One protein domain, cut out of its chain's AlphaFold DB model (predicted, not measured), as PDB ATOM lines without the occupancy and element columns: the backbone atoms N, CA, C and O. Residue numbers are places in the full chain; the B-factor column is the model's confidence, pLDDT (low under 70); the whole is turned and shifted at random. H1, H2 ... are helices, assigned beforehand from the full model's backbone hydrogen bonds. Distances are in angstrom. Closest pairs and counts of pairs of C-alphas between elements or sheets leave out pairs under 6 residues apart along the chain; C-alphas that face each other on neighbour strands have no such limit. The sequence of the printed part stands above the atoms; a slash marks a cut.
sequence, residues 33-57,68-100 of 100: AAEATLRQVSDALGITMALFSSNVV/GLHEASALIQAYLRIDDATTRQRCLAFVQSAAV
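AT A GLANCE: This is residues 33 to 57 and 68 to 100 of the 100 residues of an uncharacterized protein of Methylobacterium sp. YIM 132548 (UniProt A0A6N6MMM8). Long H1 packs its residues 47 to 52 on H2, and H3 turns off beyond H2, making an open, angular row of three helices. Residues 33 to 42 of H1 and residues 93 to 100, of which 93 to 98 belong to H3, stick out. The 58 printed residues hold H1, H2 and H3 in that order, all helix with no named strand, loose with a radius of gyration of the C-alphas of 14.6 A, spanning 44 by 31 by 17 A.

IN THESE COORDINATES: Find C-alpha 33 at (403.462, 306.396, 284.696); from there H1, residues 33 to 52, runs 28.5 A. H2, residues 69 to 80, runs 16.5 A. H3, residues 85 to 98, runs 20.4 A to C-alpha 98 at (438.784, 297.466, 290.541).

HOW THE PARTS SIT: Look at Leu 51 and Ser 73: their C-alphas, 5.1 A apart, are the closest where H1 touches H2, the same way at a steep tilt of 41 degrees. H3 is close to but not clearly touching H2, opposite ways at a steep tilt of 39 degrees; the closest C-alphas, of Tyr 79 and Arg 88, are 6.8 A apart. H1 and H3 are apart. In H1, H2 and H3 every O i to N i+4 pair is within hydrogen-bond range.

THE WHOLE: The C-alphas of Ala 33 and Thr 86, the two farthest apart, are 45.3 A apart. Residues 58 to 67 are not printed, and C-alphas 57 and 68 are 13.5 A apart across this cut; the link from H2 to H3 is tight. The mean pLDDT of the printed part is 72.7, with 30 residues under 70, among them 38 to 57.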
ATOM      1  N   ALA A  33     403.032 307.791 284.760       68.75
ATOM      2  CA  ALA A  33     403.462 306.396 284.696       68.75
ATOM      3  C   ALA A  33     403.783 305.940 283.260       68.75
ATOM      4  O   ALA A  33     404.763 305.221 283.043       68.75
ATOM      5  N   ALA A  34     402.985 306.364 282.276       61.38
ATOM      6  CA  ALA A  34     403.230 306.072 280.868       61.38
ATOM      7  C   ALA A  34     404.487 306.795 280.359       61.38
ATOM      8  O   ALA A  34     405.309 306.177 279.689       61.38
ATOM      9  N   GLU A  35     404.691 308.056 280.745       68.12
ATOM     10  CA  GLU A  35     405.903 308.811 280.406       68.12
ATOM     11  C   GLU A  35     407.164 308.173 281.015       68.12
ATOM     12  O   GLU A  35     408.154 307.960 280.316       68.12
ATOM     13  N   ALA A  36     407.113 307.781 282.293       68.19
ATOM     14  CA  ALA A  36     408.221 307.089 282.953       68.19
ATOM     15  C   ALA A  36     408.555 305.752 282.270       68.19
ATOM     16  O   ALA A  36     409.726 305.442 282.052       68.19
ATOM     17  N   THR A  37     407.531 304.987 281.883       70.00
ATOM     18  CA  THR A  37     407.706 303.718 281.163       70.00
ATOM     19  C   THR A  37     408.329 303.950 279.786       70.00
ATOM     20  O   THR A  37     409.287 303.271 279.421       70.00
ATOM     21  N   LEU A  38     407.845 304.938 279.029       59.50
ATOM     22  CA  LEU A  38     408.417 305.286 277.727       59.50
ATOM     23  C   LEU A  38     409.859 305.770 277.846       59.50
ATOM     24  O   LEU A  38     410.674 305.443 276.984       59.50
ATOM     25  N   ARG A  39     410.194 306.494 278.916       64.75
ATOM     26  CA  ARG A  39     411.567 306.917 279.192       64.75
ATOM     27  C   ARG A  39     412.474 305.722 279.466       64.75
ATOM     28  O   ARG A  39     413.512 305.611 278.833       64.75
ATOM     29  N   GLN A  40     412.038 304.779 280.302       66.50
ATOM     30  CA  GLN A  40     412.779 303.538 280.563       66.50
ATOM     31  C   GLN A  40     412.988 302.705 279.293       66.50
ATOM     32  O   GLN A  40     414.086 302.202 279.056       66.50
ATOM     33  N   VAL A  41     411.952 302.578 278.459       65.50
ATOM     34  CA  VAL A  41     412.046 301.876 277.171       65.50
ATOM     35  C   VAL A  41     412.994 302.613 276.224       65.50
ATOM     36  O   VAL A  41     413.842 301.978 275.605       65.50
ATOM     37  N   SER A  42     412.901 303.940 276.141       61.81
ATOM     38  CA  SER A  42     413.770 304.764 275.292       61.81
ATOM     39  C   SER A  42     415.229 304.693 275.734       61.81
ATOM     40  O   SER A  42     416.108 304.560 274.887       61.81
ATOM     41  N   ASP A  43     415.489 304.700 277.042       67.62
ATOM     42  CA  ASP A  43     416.829 304.531 277.602       67.62
ATOM     43  C   ASP A  43     417.371 303.132 277.275       67.62
ATOM     44  O   ASP A  43     418.478 303.006 276.753       67.62
ATOM     45  N   ALA A  44     416.579 302.074 277.475       67.88
ATOM     46  CA  ALA A  44     416.976 300.704 277.140       67.88
ATOM     47  C   ALA A  44     417.257 300.519 275.636       67.88
ATOM     48  O   ALA A  44     418.235 299.866 275.252       67.88
ATOM     49  N   LEU A  45     416.432 301.120 274.775       67.12
ATOM     50  CA  LEU A  45     416.632 301.118 273.327       67.12
ATOM     51  C   LEU A  45     417.862 301.942 272.933       67.12
ATOM     52  O   LEU A  45     418.646 301.487 272.105       67.12
ATOM     53  N   GLY A  46     418.081 303.101 273.557       66.69
ATOM     54  CA  GLY A  46     419.264 303.936 273.358       66.69
ATOM     55  C   GLY A  46     420.556 303.205 273.722       66.69
ATOM     56  O   GLY A  46     421.498 303.210 272.932       66.69
ATOM     57  N   ILE A  47     420.573 302.492 274.853       65.06
ATOM     58  CA  ILE A  47     421.682 301.615 275.267       65.06
ATOM     59  C   ILE A  47     421.924 300.529 274.226       65.06
ATOM     60  O   ILE A  47     423.052 300.327 273.784       65.06
ATOM     61  N   THR A  48     420.864 299.831 273.824       65.69
ATOM     62  CA  THR A  48     420.949 298.712 272.879       65.69
ATOM     63  C   THR A  48     421.490 299.189 271.533       65.69
ATOM     64  O   THR A  48     422.452 298.634 271.009       65.69
ATOM     65  N   MET A  49     420.947 300.282 270.998       65.44
ATOM     66  CA  MET A  49     421.423 300.874 269.751       65.44
ATOM     67  C   MET A  49     422.867 301.364 269.878       65.44
ATOM     68  O   MET A  49     423.676 301.110 268.987       65.44
ATOM     69  N   ALA A  50     423.226 301.992 271.000       65.62
ATOM     70  CA  ALA A  50     424.596 302.409 271.264       65.62
ATOM     71  C   ALA A  50     425.558 301.221 271.378       65.62
ATOM     72  O   ALA A  50     426.704 301.376 270.987       65.62
ATOM     73  N   LEU A  51     425.117 300.041 271.832       63.25
ATOM     74  CA  LEU A  51     425.908 298.802 271.893       63.25
ATOM     75  C   LEU A  51     426.036 298.067 270.553       63.25
ATOM     76  O   LEU A  51     427.021 297.372 270.335       63.25
ATOM     77  N   PHE A  52     425.059 298.184 269.658       66.19
ATOM     78  CA  PHE A  52     425.073 297.463 268.378       66.19
ATOM     79  C   PHE A  52     425.396 298.352 267.174       66.19
ATOM     80  O   PHE A  52     425.580 297.851 266.064       66.19
ATOM     81  N   SER A  53     425.513 299.666 267.372       66.38
ATOM     82  CA  SER A  53     425.955 300.576 266.320       66.38
ATOM     83  C   SER A  53     427.394 300.266 265.898       66.38
ATOM     84  O   SER A  53     428.315 300.213 266.711       66.38
ATOM     85  N   SER A  54     427.611 300.069 264.597       58.72
ATOM     86  CA  SER A  54     428.934 299.749 264.044       58.72
ATOM     87  C   SER A  54     429.922 300.925 264.127       58.72
ATOM     88  O   SER A  54     431.135 300.709 264.103       58.72
ATOM     89  N   ASN A  55     429.409 302.152 264.280       57.84
ATOM     90  CA  ASN A  55     430.172 303.392 264.417       57.84
ATOM     91  C   ASN A  55     430.570 303.648 265.877       57.84
ATOM     92  O   ASN A  55     430.011 304.515 266.547       57.84
ATOM     93  N   VAL A  56     431.566 302.908 266.362       55.81
ATOM     94  CA  VAL A  56     432.243 303.256 267.617       55.81
ATOM     95  C   VAL A  56     433.188 304.409 267.318       55.81
ATOM     96  O   VAL A  56     434.252 304.208 266.732       55.81
ATOM     97  N   VAL A  57     432.798 305.623 267.698       58.00
ATOM     98  CA  VAL A  57     433.739 306.740 267.748       58.00
ATOM     99  C   VAL A  57     434.660 306.482 268.943       58.00
ATOM    100  O   VAL A  57     434.160 306.309 270.055       58.00
ATOM    101  N   GLY A  68     429.455 308.605 280.621       67.94
ATOM    102  CA  GLY A  68     428.188 308.726 279.917       67.94
ATOM    103  C   GLY A  68     427.783 307.384 279.306       67.94
ATOM    104  O   GLY A  68     428.616 306.531 279.004       67.94
ATOM    105  N   LEU A  69     426.489 307.200 279.049       65.50
ATOM    106  CA  LEU A  69     425.947 305.976 278.447       65.50
ATOM    107  C   LEU A  69     426.669 305.548 277.153       65.50
ATOM    108  O   LEU A  69     426.899 304.363 276.902       65.50
ATOM    109  N   HIS A  70     427.046 306.529 276.331       62.78
ATOM    110  CA  HIS A  70     427.785 306.322 275.087       62.78
ATOM    111  C   HIS A  70     429.171 305.703 275.317       62.78
ATOM    112  O   HIS A  70     429.644 304.873 274.549       62.78
ATOM    113  N   GLU A  71     429.815 306.081 276.407       65.12
ATOM    114  CA  GLU A  71     431.154 305.633 276.735       65.12
ATOM    115  C   GLU A  71     431.139 304.229 277.352       65.12
ATOM    116  O   GLU A  71     431.894 303.351 276.930       65.12
ATOM    117  N   ALA A  72     430.192 303.973 278.260       72.81
ATOM    118  CA  ALA A  72     429.954 302.635 278.798       72.81
ATOM    119  C   ALA A  72     429.638 301.635 277.674       72.81
ATOM    120  O   ALA A  72     430.171 300.524 277.645       72.81
ATOM    121  N   SER A  73     428.815 302.045 276.703       67.75
ATOM    122  CA  SER A  73     428.508 301.210 275.540       67.75
ATOM    123  C   SER A  73     429.720 301.004 274.628       67.75
ATOM    124  O   SER A  73     429.955 299.869 274.217       67.75
ATOM    125  N   ALA A  74     430.548 302.022 274.378       72.69
ATOM    126  CA  ALA A  74     431.789 301.866 273.614       72.69
ATOM    127  C   ALA A  74     432.770 300.867 274.262       72.69
ATOM    128  O   ALA A  74     433.359 300.044 273.558       72.69
ATOM    129  N   LEU A  75     432.911 300.883 275.592       77.62
ATOM    130  CA  LEU A  75     433.750 299.926 276.325       77.62
ATOM    131  C   LEU A  75     433.218 298.489 276.219       77.62
ATOM    132  O   LEU A  75     433.989 297.562 275.960       77.62
ATOM    133  N   ILE A  76     431.903 298.298 276.357       79.75
ATOM    134  CA  ILE A  76     431.267 296.983 276.186       79.75
ATOM    135  C   ILE A  76     431.427 296.497 274.740       79.75
ATOM    136  O   ILE A  76     431.790 295.343 274.518       79.75
ATOM    137  N   GLN A  77     431.231 297.370 273.749       74.88
ATOM    138  CA  GLN A  77     431.469 297.044 272.343       74.88
ATOM    139  C   GLN A  77     432.912 296.613 272.081       74.88
ATOM    140  O   GLN A  77     433.144 295.608 271.408       74.88
ATOM    141  N   ALA A  78     433.882 297.360 272.613       80.75
ATOM    142  CA  ALA A  78     435.294 297.031 272.480       80.75
ATOM    143  C   ALA A  78     435.593 295.652 273.083       80.75
ATOM    144  O   ALA A  78     436.250 294.842 272.435       80.75
ATOM    145  N   TYR A  79     435.043 295.350 274.263       81.50
ATOM    146  CA  TYR A  79     435.169 294.043 274.908       81.50
ATOM    147  C   TYR A  79     434.573 292.899 274.069       81.50
ATOM    148  O   TYR A  79     435.207 291.852 273.915       81.50
ATOM    149  N   LEU A  80     433.386 293.095 273.483       79.25
ATOM    150  CA  LEU A  80     432.731 292.093 272.633       79.25
ATOM    151  C   LEU A  80     433.522 291.788 271.349       79.25
ATOM    152  O   LEU A  80     433.453 290.663 270.856       79.25
ATOM    153  N   ARG A  81     434.293 292.756 270.836       81.31
ATOM    154  CA  ARG A  81     435.150 292.604 269.645       81.31
ATOM    155  C   ARG A  81     436.498 291.924 269.922       81.31
ATOM    156  O   ARG A  81     437.240 291.669 268.980       81.31
ATOM    157  N   ILE A  82     436.853 291.639 271.177       83.75
ATOM    158  CA  ILE A  82     438.095 290.917 271.499       83.75
ATOM    159  C   ILE A  82     437.920 289.447 271.116       83.75
ATOM    160  O   ILE A  82     437.267 288.710 271.853       83.75
ATOM    161  N   ASP A  83     438.511 289.005 270.009       85.31
ATOM    162  CA  ASP A  83     438.406 287.610 269.551       85.31
ATOM    163  C   ASP A  83     439.165 286.613 270.447       85.31
ATOM    164  O   ASP A  83     438.735 285.473 270.626       85.31
ATOM    165  N   ASP A  84     440.277 287.034 271.055       92.88
ATOM    166  CA  ASP A  84     441.074 286.175 271.934       92.88
ATOM    167  C   ASP A  84     440.430 286.004 273.321       92.88
ATOM    168  O   ASP A  84     440.348 286.939 274.127       92.88
ATOM    169  N   ALA A  85     440.031 284.769 273.634       84.25
ATOM    170  CA  ALA A  85     439.386 284.420 274.898       84.25
ATOM    171  C   ALA A  85     440.269 284.712 276.124       84.25
ATOM    172  O   ALA A  85     439.756 285.113 277.172       84.25
ATOM    173  N   THR A  86     441.591 284.566 276.000       89.50
ATOM    174  CA  THR A  86     442.524 284.823 277.111       89.50
ATOM    175  C   THR A  86     442.586 286.310 277.448       89.50
ATOM    176  O   THR A  86     442.513 286.696 278.617       89.50
ATOM    177  N   THR A  87     442.685 287.162 276.430       88.31
ATOM    178  CA  THR A  87     442.685 288.622 276.564       88.31
ATOM    179  C   THR A  87     441.363 289.108 277.140       88.31
ATOM    180  O   THR A  87     441.360 289.889 278.092       88.31
ATOM    181  N   ARG A  88     440.243 288.572 276.644       86.75
ATOM    182  CA  ARG A  88     438.908 288.882 277.161       86.75
ATOM    183  C   ARG A  88     438.796 288.565 278.661       86.75
ATOM    184  O   ARG A  88     438.372 289.418 279.441       86.75
ATOM    185  N   GLN A  89     439.266 287.390 279.086       85.31
ATOM    186  CA  GLN A  89     439.248 286.980 280.494       85.31
ATOM    187  C   GLN A  89     440.121 287.877 281.385       85.31
ATOM    188  O   GLN A  89     439.738 288.198 282.511       85.31
ATOM    189  N   ARG A  90     441.282 288.321 280.887       90.00
ATOM    190  CA  ARG A  90     442.163 289.254 281.611       90.00
ATOM    191  C   ARG A  90     441.511 290.618 281.817       90.00
ATOM    192  O   ARG A  90     441.585 291.153 282.920       90.00
ATOM    193  N   CYS A  91     440.853 291.156 280.790       86.38
ATOM    194  CA  CYS A  91     440.106 292.410 280.903       86.38
ATOM    195  C   CYS A  91     438.989 292.304 281.950       86.38
ATOM    196  O   CYS A  91     438.849 293.197 282.782       86.38
ATOM    197  N   LEU A  92     438.244 291.195 281.955       85.81
ATOM    198  CA  LEU A  92     437.181 290.962 282.934       85.81
ATOM    199  C   LEU A  92     437.730 290.892 284.368       85.81
ATOM    200  O   LEU A  92     437.206 291.562 285.255       85.81
ATOM    201  N   ALA A  93     438.810 290.138 284.585       87.31
ATOM    202  CA  ALA A  93     439.450 290.020 285.896       87.31
ATOM    203  C   ALA A  93     439.977 291.371 286.412       87.31
ATOM    204  O   ALA A  93     439.833 291.680 287.594       87.31
ATOM    205  N   PHE A  94     440.540 292.199 285.524       86.00
ATOM    206  CA  PHE A  94     440.995 293.544 285.871       86.00
ATOM    207  C   PHE A  94     439.838 294.427 286.354       86.00
ATOM    208  O   PHE A  94     439.918 295.002 287.439       86.00
ATOM    209  N   VAL A  95     438.735 294.481 285.600       82.31
ATOM    210  CA  VAL A  95     437.554 295.276 285.981       82.31
ATOM    211  C   VAL A  95     436.949 294.769 287.292       82.31
ATOM    212  O   VAL A  95     436.630 295.575 288.161       82.31
ATOM    213  N   GLN A  96     436.855 293.449 287.481       78.81
ATOM    214  CA  GLN A  96     436.370 292.857 288.732       78.81
ATOM    215  C   GLN A  96     437.236 293.238 289.936       78.81
ATOM    216  O   GLN A  96     436.695 293.512 291.000       78.81
ATOM    217  N   SER A  97     438.561 293.293 289.772       82.94
ATOM    218  CA  SER A  97     439.470 293.685 290.856       82.94
ATOM    219  C   SER A  97     439.370 295.164 291.244       82.94
ATOM    220  O   SER A  97     439.668 295.507 292.382       82.94
ATOM    221  N   ALA A  98     438.943 296.028 290.318       76.00
ATOM    222  CA  ALA A  98     438.784 297.466 290.541       76.00
ATOM    223  C   ALA A  98     437.386 297.859 291.056       76.00
ATOM    224  O   ALA A  98     437.191 298.996 291.475       76.00
ATOM    225  N   ALA A  99     436.414 296.943 290.996       71.25
ATOM    226  CA  ALA A  99     435.038 297.157 291.447       71.25
ATOM    227  C   ALA A  99     434.819 296.848 292.945       71.25
ATOM    228  O   ALA A  99     433.672 296.829 293.394       71.25
ATOM    229  N   VAL A 100     435.900 296.567 293.687       49.50
ATOM    230  CA  VAL A 100     435.918 296.237 295.124       49.50
ATOM    231  C   VAL A 100     436.330 297.446 295.949       49.50
ATOM    232  O   VAL A 100     437.312 298.113 295.553       49.50
TER     233      VAL A 100